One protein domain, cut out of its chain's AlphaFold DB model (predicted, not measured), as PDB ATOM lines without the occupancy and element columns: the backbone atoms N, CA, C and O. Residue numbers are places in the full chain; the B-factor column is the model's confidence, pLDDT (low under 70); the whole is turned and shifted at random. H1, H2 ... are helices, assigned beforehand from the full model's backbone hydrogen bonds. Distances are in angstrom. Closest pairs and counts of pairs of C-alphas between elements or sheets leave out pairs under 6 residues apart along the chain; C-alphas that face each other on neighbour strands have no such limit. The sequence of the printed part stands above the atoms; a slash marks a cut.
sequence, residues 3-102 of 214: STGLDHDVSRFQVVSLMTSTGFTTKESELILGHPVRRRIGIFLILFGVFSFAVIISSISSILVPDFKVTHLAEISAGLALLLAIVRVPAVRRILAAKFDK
ATOM      1  N   SER A   3      30.147 -24.159  13.154       70.19
ATOM      2  CA  SER A   3      29.006 -23.483  13.780       70.19
ATOM      3  C   SER A   3      29.176 -23.225  15.281       70.19
ATOM      4  O   SER A   3      28.430 -22.427  15.832       70.19
ATOM      5  N   THR A   4      30.144 -23.871  15.947       75.19
ATOM      6  CA  THR A   4      30.459 -23.632  17.365       75.19
ATOM      7  C   THR A   4      31.593 -22.617  17.546       75.19
ATOM      8  O   THR A   4      32.066 -22.438  18.661       75.19
ATOM      9  N   GLY A   5      32.042 -21.959  16.467       74.81
ATOM     10  CA  GLY A   5      33.064 -20.905  16.505       74.81
ATOM     11  C   GLY A   5      34.514 -21.397  16.487       74.81
ATOM     12  O   GLY A   5      35.424 -20.595  16.671       74.81
ATOM     13  N   LEU A   6      34.750 -22.694  16.264       75.12
ATOM     14  CA  LEU A   6      36.102 -23.247  16.163       75.12
ATOM     15  C   LEU A   6      36.737 -22.931  14.809       75.12
ATOM     16  O   LEU A   6      36.077 -23.014  13.767       75.12
ATOM     17  N   ASP A   7      38.047 -22.670  14.831       78.75
ATOM     18  CA  ASP A   7      38.852 -22.497  13.624       78.75
ATOM     19  C   ASP A   7      38.664 -23.672  12.643       78.75
ATOM     20  O   ASP A   7      38.416 -24.825  13.032       78.75
ATOM     21  N   HIS A   8      38.760 -23.370  11.346       80.94
ATOM     22  CA  HIS A   8      38.525 -24.318  10.261       80.94
ATOM     23  C   HIS A   8      39.366 -25.590  10.408       80.94
ATOM     24  O   HIS A   8      38.850 -26.697  10.209       80.94
ATOM     25  N   ASP A   9      40.646 -25.447  10.747       76.62
ATOM     26  CA  ASP A   9      41.574 -26.569  10.790       76.62
ATOM     27  C   ASP A   9      41.438 -27.387  12.071       76.62
ATOM     28  O   ASP A   9      41.586 -28.611  12.026       76.62
ATOM     29  N   VAL A  10      41.081 -26.744  13.184       79.31
ATOM     30  CA  VAL A  10      40.745 -27.425  14.445       79.31
ATOM     31  C   VAL A  10      39.466 -28.242  14.275       79.31
ATOM     32  O   VAL A  10      39.446 -29.436  14.571       79.31
ATOM     33  N   SER A  11      38.431 -27.639  13.684       84.81
ATOM     34  CA  SER A  11      37.173 -28.322  13.362       84.81
ATOM     35  C   SER A  11      37.398 -29.537  12.461       84.81
ATOM     36  O   SER A  11      36.780 -30.582  12.654       84.81
ATOM     37  N   ARG A  12      38.277 -29.414  11.456       86.12
ATOM     38  CA  ARG A  12      38.562 -30.506  10.517       86.12
ATOM     39  C   ARG A  12      39.267 -31.668  11.205       86.12
ATOM     40  O   ARG A  12      38.907 -32.814  10.958       86.12
ATOM     41  N   PHE A  13      40.228 -31.375  12.078       85.94
ATOM     42  CA  PHE A  13      40.903 -32.406  12.858       85.94
ATOM     43  C   PHE A  13      39.925 -33.165  13.758       85.94
ATOM     44  O   PHE A  13      39.924 -34.391  13.743       85.94
ATOM     45  N   GLN A  14      39.066 -32.453  14.495       85.88
ATOM     46  CA  GLN A  14      38.092 -33.069  15.403       85.88
ATOM     47  C   GLN A  14      37.100 -33.980  14.674       85.88
ATOM     48  O   GLN A  14      36.800 -35.073  15.142       85.88
ATOM     49  N   VAL A  15      36.607 -33.563  13.505       88.12
ATOM     50  CA  VAL A  15      35.712 -34.409  12.702       88.12
ATOM     51  C   VAL A  15      36.431 -35.677  12.242       88.12
ATOM     52  O   VAL A  15      35.863 -36.759  12.345       88.12
ATOM     53  N   VAL A  16      37.679 -35.565  11.771       88.44
ATOM     54  CA  VAL A  16      38.471 -36.734  11.357       88.44
ATOM     55  C   VAL A  16      38.687 -37.686  12.534       88.44
ATOM     56  O   VAL A  16      38.393 -38.866  12.390       88.44
ATOM     57  N   SER A  17      39.116 -37.189  13.698       86.25
ATOM     58  CA  SER A  17      39.406 -38.041  14.859       86.25
ATOM     59  C   SER A  17      38.167 -38.722  15.451       86.25
ATOM     60  O   SER A  17      38.263 -39.852  15.935       86.25
ATOM     61  N   LEU A  18      37.003 -38.066  15.393       87.50
ATOM     62  CA  LEU A  18      35.720 -38.661  15.782       87.50
ATOM     63  C   LEU A  18      35.284 -39.752  14.799       87.50
ATOM     64  O   LEU A  18      34.870 -40.825  15.228       87.50
ATOM     65  N   MET A  19      35.414 -39.504  13.493       87.81
ATOM     66  CA  MET A  19      35.034 -40.468  12.451       87.81
ATOM     67  C   MET A  19      35.905 -41.727  12.462       87.81
ATOM     68  O   MET A  19      35.429 -42.803  12.112       87.81
ATOM     69  N   THR A  20      37.170 -41.612  12.866       88.75
ATOM     70  CA  THR A  20      38.105 -42.743  12.948       88.75
ATOM     71  C   THR A  20      38.185 -43.373  14.337       88.75
ATOM     72  O   THR A  20      39.043 -44.224  14.557       88.75
ATOM     73  N   SER A  21      37.340 -42.946  15.286       85.31
ATOM     74  CA  SER A  21      37.363 -43.380  16.694       85.31
ATOM     75  C   SER A  21      38.727 -43.246  17.387       85.31
ATOM     76  O   SER A  21      38.970 -43.903  18.395       85.31
ATOM     77  N   THR A  22      39.622 -42.388  16.887       82.75
ATOM     78  CA  THR A  22      40.923 -42.164  17.536       82.75
ATOM     79  C   THR A  22      40.783 -41.233  18.735       82.75
ATOM     80  O   THR A  22      41.522 -41.393  19.698       82.75
ATOM     81  N   GLY A  23      39.796 -40.324  18.699       71.69
ATOM     82  CA  GLY A  23      39.406 -39.471  19.826       71.69
ATOM     83  C   GLY A  23      40.543 -38.645  20.443       71.69
ATOM     84  O   GLY A  23      41.663 -38.603  19.941       71.69
ATOM     85  N   PHE A  24      40.229 -37.964  21.542       66.62
ATOM     86  CA  PHE A  24      41.198 -37.361  22.454       66.62
ATOM     87  C   PHE A  24      40.789 -37.787  23.857       66.62
ATOM     88  O   PHE A  24      39.830 -37.257  24.408       66.62
ATOM     89  N   THR A  25      41.438 -38.808  24.401       60.69
ATOM     90  CA  THR A  25      41.139 -39.297  25.756       60.69
ATOM     91  C   THR A  25      42.155 -38.813  26.790       60.69
ATOM     92  O   THR A  25      41.977 -39.085  27.973       60.69
ATOM     93  N   THR A  26      43.200 -38.084  26.375       68.25
ATOM     94  CA  THR A  26      44.282 -37.621  27.257       68.25
ATOM     95  C   THR A  26      44.631 -36.149  27.020       68.25
ATOM     96  O   THR A  26      44.612 -35.685  25.876       68.25
ATOM     97  N   LYS A  27      44.993 -35.429  28.095       59.62
ATOM     98  CA  LYS A  27      45.442 -34.020  28.043       59.62
ATOM     99  C   LYS A  27      46.683 -33.863  27.158       59.62
ATOM    100  O   LYS A  27      46.836 -32.879  26.442       59.62
ATOM    101  N   GLU A  28      47.536 -34.883  27.131       60.09
ATOM    102  CA  GLU A  28      48.725 -34.959  26.285       60.09
ATOM    103  C   GLU A  28      48.373 -34.955  24.794       60.09
ATOM    104  O   GLU A  28      49.102 -34.394  23.977       60.09
ATOM    105  N   SER A  29      47.236 -35.551  24.425       64.06
ATOM    106  CA  SER A  29      46.785 -35.597  23.034       64.06
ATOM    107  C   SER A  29      46.193 -34.254  22.579       64.06
ATOM    108  O   SER A  29      46.248 -33.943  21.390       64.06
ATOM    109  N   GLU A  30      45.695 -33.412  23.493       69.12
ATOM    110  CA  GLU A  30      45.188 -32.065  23.172       69.12
ATOM    111  C   GLU A  30      46.300 -31.113  22.702       69.12
ATOM    112  O   GLU A  30      46.066 -30.270  21.834       69.12
ATOM    113  N   LEU A  31      47.543 -31.308  23.163       68.69
ATOM    114  CA  LEU A  31      48.722 -30.540  22.722       68.69
ATOM    115  C   LEU A  31      48.997 -30.652  21.212       68.69
ATOM    116  O   LEU A  31      49.673 -29.796  20.634       68.69
ATOM    117  N   ILE A  32      48.462 -31.677  20.542       69.31
ATOM    118  CA  ILE A  32      48.552 -31.840  19.083       69.31
ATOM    119  C   ILE A  32      47.714 -30.772  18.360       69.31
ATOM    120  O   ILE A  32      48.079 -30.341  17.263       69.31
ATOM    121  N   LEU A  33      46.617 -30.302  18.966       68.69
ATOM    122  CA  LEU A  33      45.767 -29.252  18.397       68.69
ATOM    123  C   LEU A  33      46.417 -27.869  18.467       68.69
ATOM    124  O   LEU A  33      46.129 -27.043  17.597       68.69
ATOM    125  N   GLY A  34      47.303 -27.653  19.443       69.50
ATOM    126  CA  GLY A  34      47.983 -26.378  19.672       69.50
ATOM    127  C   GLY A  34      48.891 -25.938  18.522       69.50
ATOM    128  O   GLY A  34      49.146 -24.749  18.388       69.50
ATOM    129  N   HIS A  35      49.321 -26.861  17.649       76.38
ATOM    130  CA  HIS A  35      50.233 -26.539  16.553       76.38
ATOM    131  C   HIS A  35      49.724 -27.010  15.168       76.38
ATOM    132  O   HIS A  35      49.461 -28.206  14.987       76.38
ATOM    133  N   PRO A  36      49.600 -26.129  14.145       75.62
ATOM    134  CA  PRO A  36      49.075 -26.483  12.819       75.62
ATOM    135  C   PRO A  36      49.830 -27.615  12.112       75.62
ATOM    136  O   PRO A  36      49.201 -28.434  11.433       75.62
ATOM    137  N   VAL A  37      51.155 -27.710  12.278       78.12
ATOM    138  CA  VAL A  37      51.946 -28.784  11.651       78.12
ATOM    139  C   VAL A  37      51.653 -30.130  12.313       78.12
ATOM    140  O   VAL A  37      51.384 -31.108  11.612       78.12
ATOM    141  N   ARG A  38      51.599 -30.177  13.652       82.94
ATOM    142  CA  ARG A  38      51.259 -31.397  14.412       82.94
ATOM    143  C   ARG A  38      49.868 -31.893  14.042       82.94
ATOM    144  O   ARG A  38      49.679 -33.075  13.768       82.94
ATOM    145  N   ARG A  39      48.919 -30.966  13.916       84.56
ATOM    146  CA  ARG A  39      47.553 -31.239  13.467       84.56
ATOM    147  C   ARG A  39      47.514 -31.863  12.066       84.56
ATOM    148  O   ARG A  39      46.797 -32.837  11.839       84.56
ATOM    149  N   ARG A  40      48.306 -31.352  11.117       82.56
ATOM    150  CA  ARG A  40      48.371 -31.895   9.749       82.56
ATOM    151  C   ARG A  40      49.007 -33.290   9.708       82.56
ATOM    152  O   ARG A  40      48.474 -34.162   9.023       82.56
ATOM    153  N   ILE A  41      50.083 -33.511  10.466       86.19
ATOM    154  CA  ILE A  41      50.728 -34.828  10.598       86.19
ATOM    155  C   ILE A  41      49.769 -35.830  11.255       86.19
ATOM    156  O   ILE A  41      49.614 -36.943  10.760       86.19
ATOM    157  N   GLY A  42      49.064 -35.425  12.315       88.06
ATOM    158  CA  GLY A  42      48.088 -36.269  13.002       88.06
ATOM    159  C   GLY A  42      46.940 -36.707  12.088       88.06
ATOM    160  O   GLY A  42      46.651 -37.896  12.019       88.06
ATOM    161  N   ILE A  43      46.347 -35.791  11.308       88.25
ATOM    162  CA  ILE A  43      45.319 -36.150  10.308       88.25
ATOM    163  C   ILE A  43      45.866 -37.158   9.299       88.25
ATOM    164  O   ILE A  43      45.187 -38.132   8.984       88.25
ATOM    165  N   PHE A  44      47.081 -36.930   8.791       90.56
ATOM    166  CA  PHE A  44      47.707 -37.850   7.848       90.56
ATOM    167  C   PHE A  44      47.857 -39.250   8.453       90.56
ATOM    168  O   PHE A  44      47.432 -40.215   7.828       90.56
ATOM    169  N   LEU A  45      48.386 -39.361   9.674       91.12
ATOM    170  CA  LEU A  45      48.579 -40.645  10.355       91.12
ATOM    171  C   LEU A  45      47.259 -41.360  10.651       91.12
ATOM    172  O   LEU A  45      47.165 -42.567  10.443       91.12
ATOM    173  N   ILE A  46      46.236 -40.625  11.089       92.00
ATOM    174  CA  ILE A  46      44.900 -41.169  11.356       92.00
ATOM    175  C   ILE A  46      44.302 -41.772  10.079       92.00
ATOM    176  O   ILE A  46      43.902 -42.937  10.061       92.00
ATOM    177  N   LEU A  47      44.276 -40.993   8.992       92.06
ATOM    178  CA  LEU A  47      43.726 -41.448   7.717       92.06
ATOM    179  C   LEU A  47      44.553 -42.603   7.151       92.06
ATOM    180  O   LEU A  47      43.997 -43.630   6.770       92.06
ATOM    181  N   PHE A  48      45.879 -42.467   7.149       93.94
ATOM    182  CA  PHE A  48      46.795 -43.506   6.690       93.94
ATOM    183  C   PHE A  48      46.599 -44.815   7.459       93.94
ATOM    184  O   PHE A  48      46.562 -45.875   6.836       93.94
ATOM    185  N   GLY A  49      46.428 -44.754   8.781       90.94
ATOM    186  CA  GLY A  49      46.186 -45.920   9.624       90.94
ATOM    187  C   GLY A  49      44.912 -46.663   9.232       90.94
ATOM    188  O   GLY A  49      44.966 -47.862   8.961       90.94
ATOM    189  N   VAL A  50      43.784 -45.953   9.121       91.88
ATOM    190  CA  VAL A  50      42.492 -46.563   8.757       91.88
ATOM    191  C   VAL A  50      42.513 -47.131   7.333       91.88
ATOM    192  O   VAL A  50      42.073 -48.263   7.123       91.88
ATOM    193  N   PHE A  51      43.073 -46.404   6.358       92.25
ATOM    194  CA  PHE A  51      43.198 -46.900   4.981       92.25
ATOM    195  C   PHE A  51      44.117 -48.120   4.887       92.25
ATOM    196  O   PHE A  51      43.753 -49.118   4.266       92.25
ATOM    197  N   SER A  52      45.284 -48.070   5.532       92.69
ATOM    198  CA  SER A  52      46.231 -49.191   5.544       92.69
ATOM    199  C   SER A  52      45.607 -50.426   6.183       92.69
ATOM    200  O   SER A  52      45.732 -51.528   5.653       92.69
ATOM    201  N   PHE A  53      44.884 -50.248   7.289       91.69
ATOM    202  CA  PHE A  53      44.203 -51.339   7.972       91.69
ATOM    203  C   PHE A  53      43.140 -52.004   7.086       91.69
ATOM    204  O   PHE A  53      43.110 -53.231   6.985       91.69
ATOM    205  N   ALA A  54      42.330 -51.216   6.373       92.50
ATOM    206  CA  ALA A  54      41.343 -51.740   5.429       92.50
ATOM    207  C   ALA A  54      41.990 -52.554   4.293       92.50
ATOM    208  O   ALA A  54      41.520 -53.647   3.967       92.50
ATOM    209  N   VAL A  55      43.099 -52.063   3.726       92.69
ATOM    210  CA  VAL A  55      43.860 -52.773   2.682       92.69
ATOM    211  C   VAL A  55      44.441 -54.084   3.213       92.69
ATOM    212  O   VAL A  55      44.364 -55.105   2.528       92.69
ATOM    213  N   ILE A  56      44.983 -54.090   4.435       91.38
ATOM    214  CA  ILE A  56      45.521 -55.299   5.074       91.38
ATOM    215  C   ILE A  56      44.417 -56.341   5.271       91.38
ATOM    216  O   ILE A  56      44.603 -57.492   4.881       91.38
ATOM    217  N   ILE A  57      43.254 -55.953   5.808       90.50
ATOM    218  CA  ILE A  57      42.115 -56.869   5.988       90.50
ATOM    219  C   ILE A  57      41.662 -57.440   4.645       90.50
ATOM    220  O   ILE A  57      41.469 -58.650   4.531       90.50
ATOM    221  N   SER A  58      41.521 -56.591   3.625       89.19
ATOM    222  CA  SER A  58      41.126 -57.022   2.282       89.19
ATOM    223  C   SER A  58      42.132 -58.009   1.686       89.19
ATOM    224  O   SER A  58      41.737 -59.057   1.175       89.19
ATOM    225  N   SER A  59      43.428 -57.727   1.832       84.25
ATOM    226  CA  SER A  59      44.505 -58.592   1.344       84.25
ATOM    227  C   SER A  59      44.504 -59.945   2.056       84.25
ATOM    228  O   SER A  59      44.550 -60.984   1.403       84.25
ATOM    229  N   ILE A  60      44.382 -59.950   3.389       83.12
ATOM    230  CA  ILE A  60      44.301 -61.183   4.184       83.12
ATOM    231  C   ILE A  60      43.056 -61.985   3.798       83.12
ATOM    232  O   ILE A  60      43.153 -63.185   3.557       83.12
ATOM    233  N   SER A  61      41.894 -61.335   3.693       83.75
ATOM    234  CA  SER A  61      40.641 -61.991   3.309       83.75
ATOM    235  C   SER A  61      40.743 -62.618   1.917       83.75
ATOM    236  O   SER A  61      40.375 -63.777   1.747       83.75
ATOM    237  N   SER A  62      41.329 -61.914   0.947       79.94
ATOM    238  CA  SER A  62      41.524 -62.435  -0.409       79.94
ATOM    239  C   SER A  62      42.473 -63.634  -0.475       79.94
ATOM    240  O   SER A  62      42.321 -64.459  -1.369       79.94
ATOM    241  N   ILE A  63      43.454 -63.730   0.427       73.81
ATOM    242  CA  ILE A  63      44.372 -64.878   0.509       73.81
ATOM    243  C   ILE A  63      43.701 -66.063   1.219       73.81
ATOM    244  O   ILE A  63      43.997 -67.212   0.906       73.81
ATOM    245  N   LEU A  64      42.798 -65.799   2.166       70.31
ATOM    246  CA  LEU A  64      42.192 -66.826   3.016       70.31
ATOM    247  C   LEU A  64      40.946 -67.490   2.397       70.31
ATOM    248  O   LEU A  64      40.647 -68.637   2.708       70.31
ATOM    249  N   VAL A  65      40.222 -66.779   1.529       70.19
ATOM    250  CA  VAL A  65      38.973 -67.234   0.881       70.19
ATOM    251  C   VAL A  65      39.126 -68.334  -0.195       70.19
ATOM    252  O   VAL A  65      38.208 -69.149  -0.279       70.19
ATOM    253  N   PRO A  66      40.194 -68.415  -1.023       65.00
ATOM    254  CA  PRO A  66      40.142 -69.225  -2.243       65.00
ATOM    255  C   PRO A  66      40.064 -70.741  -2.052       65.00
ATOM    256  O   PRO A  66      39.531 -71.380  -2.940       65.00
ATOM    257  N   ASP A  67      40.569 -71.317  -0.955       59.34
ATOM    258  CA  ASP A  67      40.398 -72.741  -0.616       59.34
ATOM    259  C   ASP A  67      41.051 -73.022   0.749       59.34
ATOM    260  O   ASP A  67      42.260 -72.844   0.910       59.34
ATOM    261  N   PHE A  68      40.293 -73.522   1.733       60.62
ATOM    262  CA  PHE A  68      40.828 -73.996   3.021       60.62
ATOM    263  C   PHE A  68      41.642 -75.293   2.845       60.62
ATOM    264  O   PHE A  68      41.263 -76.366   3.313       60.62
ATOM    265  N   LYS A  69      42.784 -75.224   2.160       63.75
ATOM    266  CA  LYS A  69      43.785 -76.292   2.149       63.75
ATOM    267  C   LYS A  69      44.768 -76.031   3.283       63.75
ATOM    268  O   LYS A  69      45.412 -74.986   3.328       63.75
ATOM    269  N   VAL A  70      44.903 -77.005   4.184       66.44
ATOM    270  CA  VAL A  70      45.801 -76.973   5.359       66.44
ATOM    271  C   VAL A  70      47.234 -76.555   4.980       66.44
ATOM    272  O   VAL A  70      47.926 -75.918   5.771       66.44
ATOM    273  N   THR A  71      47.653 -76.832   3.744       69.00
ATOM    274  CA  THR A  71      48.956 -76.460   3.178       69.00
ATOM    275  C   THR A  71      49.189 -74.945   3.095       69.00
ATOM    276  O   THR A  71      50.248 -74.483   3.506       69.00
ATOM    277  N   HIS A  72      48.209 -74.141   2.666       71.88
ATOM    278  CA  HIS A  72      48.370 -72.678   2.606       71.88
ATOM    279  C   HIS A  72      48.381 -72.044   4.003       71.88
ATOM    280  O   HIS A  72      49.090 -71.071   4.257       71.88
ATOM    281  N   LEU A  73      47.655 -72.642   4.953       73.38
ATOM    282  CA  LEU A  73      47.693 -72.222   6.353       73.38
ATOM    283  C   LEU A  73      49.066 -72.509   6.990       73.38
ATOM    284  O   LEU A  73      49.561 -71.714   7.794       73.38
ATOM    285  N   ALA A  74      49.710 -73.614   6.600       78.69
ATOM    286  CA  ALA A  74      51.073 -73.944   7.008       78.69
ATOM    287  C   ALA A  74      52.098 -72.940   6.449       78.69
ATOM    288  O   ALA A  74      52.986 -72.511   7.178       78.69
ATOM    289  N   GLU A  75      51.947 -72.495   5.199       79.69
ATOM    290  CA  GLU A  75      52.826 -71.487   4.584       79.69
ATOM    291  C   GLU A  75      52.699 -70.113   5.261       79.69
ATOM    292  O   GLU A  75      53.708 -69.497   5.609       79.69
ATOM    293  N   ILE A  76      51.470 -69.651   5.522       78.69
ATOM    294  CA  ILE A  76      51.219 -68.372   6.211       78.69
ATOM    295  C   ILE A  76      51.735 -68.420   7.653       78.69
ATOM    296  O   ILE A  76      52.401 -67.487   8.106       78.69
ATOM    297  N   SER A  77      51.456 -69.505   8.384       80.94
ATOM    298  CA  SER A  77      51.934 -69.662   9.763       80.94
ATOM    299  C   SER A  77      53.457 -69.788   9.837       80.94
ATOM    300  O   SER A  77      54.064 -69.177  10.716       80.94
ATOM    301  N   ALA A  78      54.091 -70.483   8.888       86.75
ATOM    302  CA  ALA A  78      55.546 -70.542   8.776       86.75
ATOM    303  C   ALA A  78      56.151 -69.168   8.450       86.75
ATOM    304  O   ALA A  78      57.127 -68.766   9.084       86.75
ATOM    305  N   GLY A  79      55.550 -68.410   7.526       87.00
ATOM    306  CA  GLY A  79      55.966 -67.043   7.208       87.00
ATOM    307  C   GLY A  79      55.847 -66.101   8.408       87.00
ATOM    308  O   GLY A  79      56.777 -65.349   8.701       87.00
ATOM    309  N   LEU A  80      54.746 -66.188   9.161       84.31
ATOM    310  CA  LEU A  80      54.546 -65.403  10.378       84.31
ATOM    311  C   LEU A  80      55.532 -65.802  11.484       84.31
ATOM    312  O   LEU A  80      56.104 -64.933  12.142       84.31
ATOM    313  N   ALA A  81      55.778 -67.101  11.673       88.88
ATOM    314  CA  ALA A  81      56.763 -67.597  12.629       88.88
ATOM    315  C   ALA A  81      58.180 -67.128  12.271       88.88
ATOM    316  O   ALA A  81      58.921 -66.687  13.152       88.88
ATOM    317  N   LEU A  82      58.537 -67.149  10.983       91.25
ATOM    318  CA  LEU A  82      59.812 -66.641  10.483       91.25
ATOM    319  C   LEU A  82      59.933 -65.127  10.702       91.25
ATOM    320  O   LEU A  82      60.955 -64.665  11.204       91.25
ATOM    321  N   LEU A  83      58.888 -64.355  10.399       87.62
ATOM    322  CA  LEU A  83      58.849 -62.914  10.655       87.62
ATOM    323  C   LEU A  83      59.043 -62.607  12.150       87.62
ATOM    324  O   LEU A  83      59.875 -61.775  12.511       87.62
ATOM    325  N   LEU A  84      58.331 -63.312  13.034       85.31
ATOM    326  CA  LEU A  84      58.476 -63.163  14.486       85.31
ATOM    327  C   LEU A  84      59.877 -63.562  14.972       85.31
ATOM    328  O   LEU A  84      60.423 -62.909  15.865       85.31
ATOM    329  N   ALA A  85      60.478 -64.596  14.376       87.19
ATOM    330  CA  ALA A  85      61.856 -64.985  14.655       87.19
ATOM    331  C   ALA A  85      62.842 -63.880  14.242       87.19
ATOM    332  O   ALA A  85      63.699 -63.510  15.044       87.19
ATOM    333  N   ILE A  86      62.665 -63.282  13.058       89.38
ATOM    334  CA  ILE A  86      63.472 -62.156  12.558       89.38
ATOM    335  C   ILE A  86      63.358 -60.942  13.493       89.38
ATOM    336  O   ILE A  86      64.372 -60.356  13.866       89.38
ATOM    337  N   VAL A  87      62.152 -60.592  13.951       85.06
ATOM    338  CA  VAL A  87      61.931 -59.470  14.890       85.06
ATOM    339  C   VAL A  87      62.554 -59.727  16.274       85.06
ATOM    340  O   VAL A  87      62.889 -58.790  17.009       85.06
ATOM    341  N   ARG A  88      62.758 -60.992  16.663       83.81
ATOM    342  CA  ARG A  88      63.493 -61.343  17.890       83.81
ATOM    343  C   ARG A  88      65.011 -61.247  17.755       83.81
ATOM    344  O   ARG A  88      65.683 -61.230  18.783       83.81
ATOM    345  N   VAL A  89      65.558 -61.132  16.544       90.25
ATOM    346  CA  VAL A  89      67.006 -61.025  16.353       90.25
ATOM    347  C   VAL A  89      67.509 -59.690  16.929       90.25
ATOM    348  O   VAL A  89      67.024 -58.623  16.536       90.25
ATOM    349  N   PRO A  90      68.513 -59.699  17.827       79.00
ATOM    350  CA  PRO A  90      69.025 -58.482  18.457       79.00
ATOM    351  C   PRO A  90      69.610 -57.480  17.449       79.00
ATOM    352  O   PRO A  90      69.565 -56.279  17.693       79.00
ATOM    353  N   ALA A  91      70.099 -57.943  16.294       84.25
ATOM    354  CA  ALA A  91      70.544 -57.078  15.200       84.25
ATOM    355  C   ALA A  91      69.390 -56.267  14.584       84.25
ATOM    356  O   ALA A  91      69.521 -55.059  14.403       84.25
ATOM    357  N   VAL A  92      68.239 -56.901  14.329       81.88
ATOM    358  CA  VAL A  92      67.044 -56.223  13.799       81.88
ATOM    359  C   VAL A  92      66.528 -55.211  14.814       81.88
ATOM    360  O   VAL A  92      66.274 -54.061  14.462       81.88
ATOM    361  N   ARG A  93      66.470 -55.592  16.096       78.25
ATOM    362  CA  ARG A  93      66.089 -54.678  17.181       78.25
ATOM    363  C   ARG A  93      67.022 -53.475  17.288       78.25
ATOM    364  O   ARG A  93      66.529 -52.368  17.448       78.25
ATOM    365  N   ARG A  94      68.338 -53.668  17.144       79.94
ATOM    366  CA  ARG A  94      69.317 -52.568  17.132       79.94
ATOM    367  C   ARG A  94      69.150 -51.642  15.932       79.94
ATOM    368  O   ARG A  94      69.270 -50.439  16.103       79.94
ATOM    369  N   ILE A  95      68.859 -52.171  14.742       83.62
ATOM    370  CA  ILE A  95      68.625 -51.349  13.543       83.62
ATOM    371  C   ILE A  95      67.334 -50.539  13.681       83.62
ATOM    372  O   ILE A  95      67.322 -49.358  13.344       83.62
ATOM    373  N   LEU A  96      66.258 -51.161  14.177       76.44
ATOM    374  CA  LEU A  96      65.004 -50.458  14.454       76.44
ATOM    375  C   LEU A  96      65.238 -49.374  15.507       76.44
ATOM    376  O   LEU A  96      64.944 -48.218  15.231       76.44
ATOM    377  N   ALA A  97      65.841 -49.721  16.648       75.69
ATOM    378  CA  ALA A  97      66.182 -48.759  17.692       75.69
ATOM    379  C   ALA A  97      67.018 -47.605  17.130       75.69
ATOM    380  O   ALA A  97      66.592 -46.472  17.232       75.69
ATOM    381  N   ALA A  98      68.097 -47.863  16.388       79.38
ATOM    382  CA  ALA A  98      68.931 -46.810  15.798       79.38
ATOM    383  C   ALA A  98      68.206 -45.917  14.767       79.38
ATOM    384  O   ALA A  98      68.618 -44.780  14.544       79.38
ATOM    385  N   LYS A  99      67.146 -46.411  14.110       75.00
ATOM    386  CA  LYS A  99      66.309 -45.591  13.217       75.00
ATOM    387  C   LYS A  99      65.279 -44.747  13.971       75.00
ATOM    388  O   LYS A  99      64.926 -43.687  13.462       75.00
ATOM    389  N   PHE A 100      64.804 -45.211  15.128       66.38
ATOM    390  CA  PHE A 100      63.821 -44.513  15.964       66.38
ATOM    391  C   PHE A 100      64.464 -43.604  17.030       66.38
ATOM    392  O   PHE A 100      63.869 -42.592  17.371       66.38
ATOM    393  N   ASP A 101      65.684 -43.909  17.480       60.38
ATOM    394  CA  ASP A 101      66.488 -43.142  18.450       60.38
ATOM    395  C   ASP A 101      67.201 -41.944  17.825       60.38
ATOM    396  O   ASP A 101      68.056 -41.334  18.465       60.38
ATOM    397  N   LYS A 102      66.893 -41.571  16.577       57.66
ATOM    398  CA  LYS A 102      67.319 -40.250  16.117       57.66
ATOM    399  C   LYS A 102      66.597 -39.235  16.998       57.66
ATOM    400  O   LYS A 102      65.372 -39.148  16.876       57.66
TER     401      LYS A 102
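This is residues 3 to 102 of the 214 residues of the protein "Potassium transporter TrkA" of Cohnella candidum (UniProt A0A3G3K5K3). A long helix, H3, forms an open spine: H1 packs side by side on its first part, and after H3 a tight link folds back into H4, which makes a V with H3. H5 turns off at the end of H4, and the short H2 sits in the stretch between H1 and H3. The printed part has 100 residues with five named helices in the order H1, H2, H3, H4, H5 and no named strand; the class is all helix. It is extended, with a radius of gyration of the C-alphas of 19.9 A, and flat, spanning 59 by 37 by 19 A.

H1, residues 8 to 19, touches H3, residues 36 to 64, through residues 36 to 47 of H3 alone; the closest C-alphas, those of Phe 13 and Ile 43, are 6.3 A apart. They run the same way at a shallow tilt of 27 degrees. H2, residues 27 to 30, touches no helix. H3 and H4, residues 70 to 88, are near each other, with 6 pairs of C-alphas within 10 A. H4 and H5, residues 90 to 100, are close but not clearly touching; their closest C-alphas, those of Val 87 and Arg 93, are 6.7 A apart. Their steep tilt of 69.9 degrees is only just short of about perpendicular. H3 and H5 are apart. Every O i to N i+4 pair is within hydrogen-bond range in H1, H3, H4 and H5; H2 is too short for such a pair.

H1 begins at C-alpha 8 (38.525, -24.318, 10.261) and is 16.7 A long. H2 measures 5.3 A, H3 42.1 A and H4 26.7 A. H5, 15.1 A long, ends at C-alpha 100 (63.821, -44.513, 15.964).

The C-alphas farthest apart, those of Gly 5 and Thr 71, are 59.3 A apart. The printed part has no cut and no long link. pLDDT is under 70 in residues 24 to 34, 66 to 71 and 100 to 102.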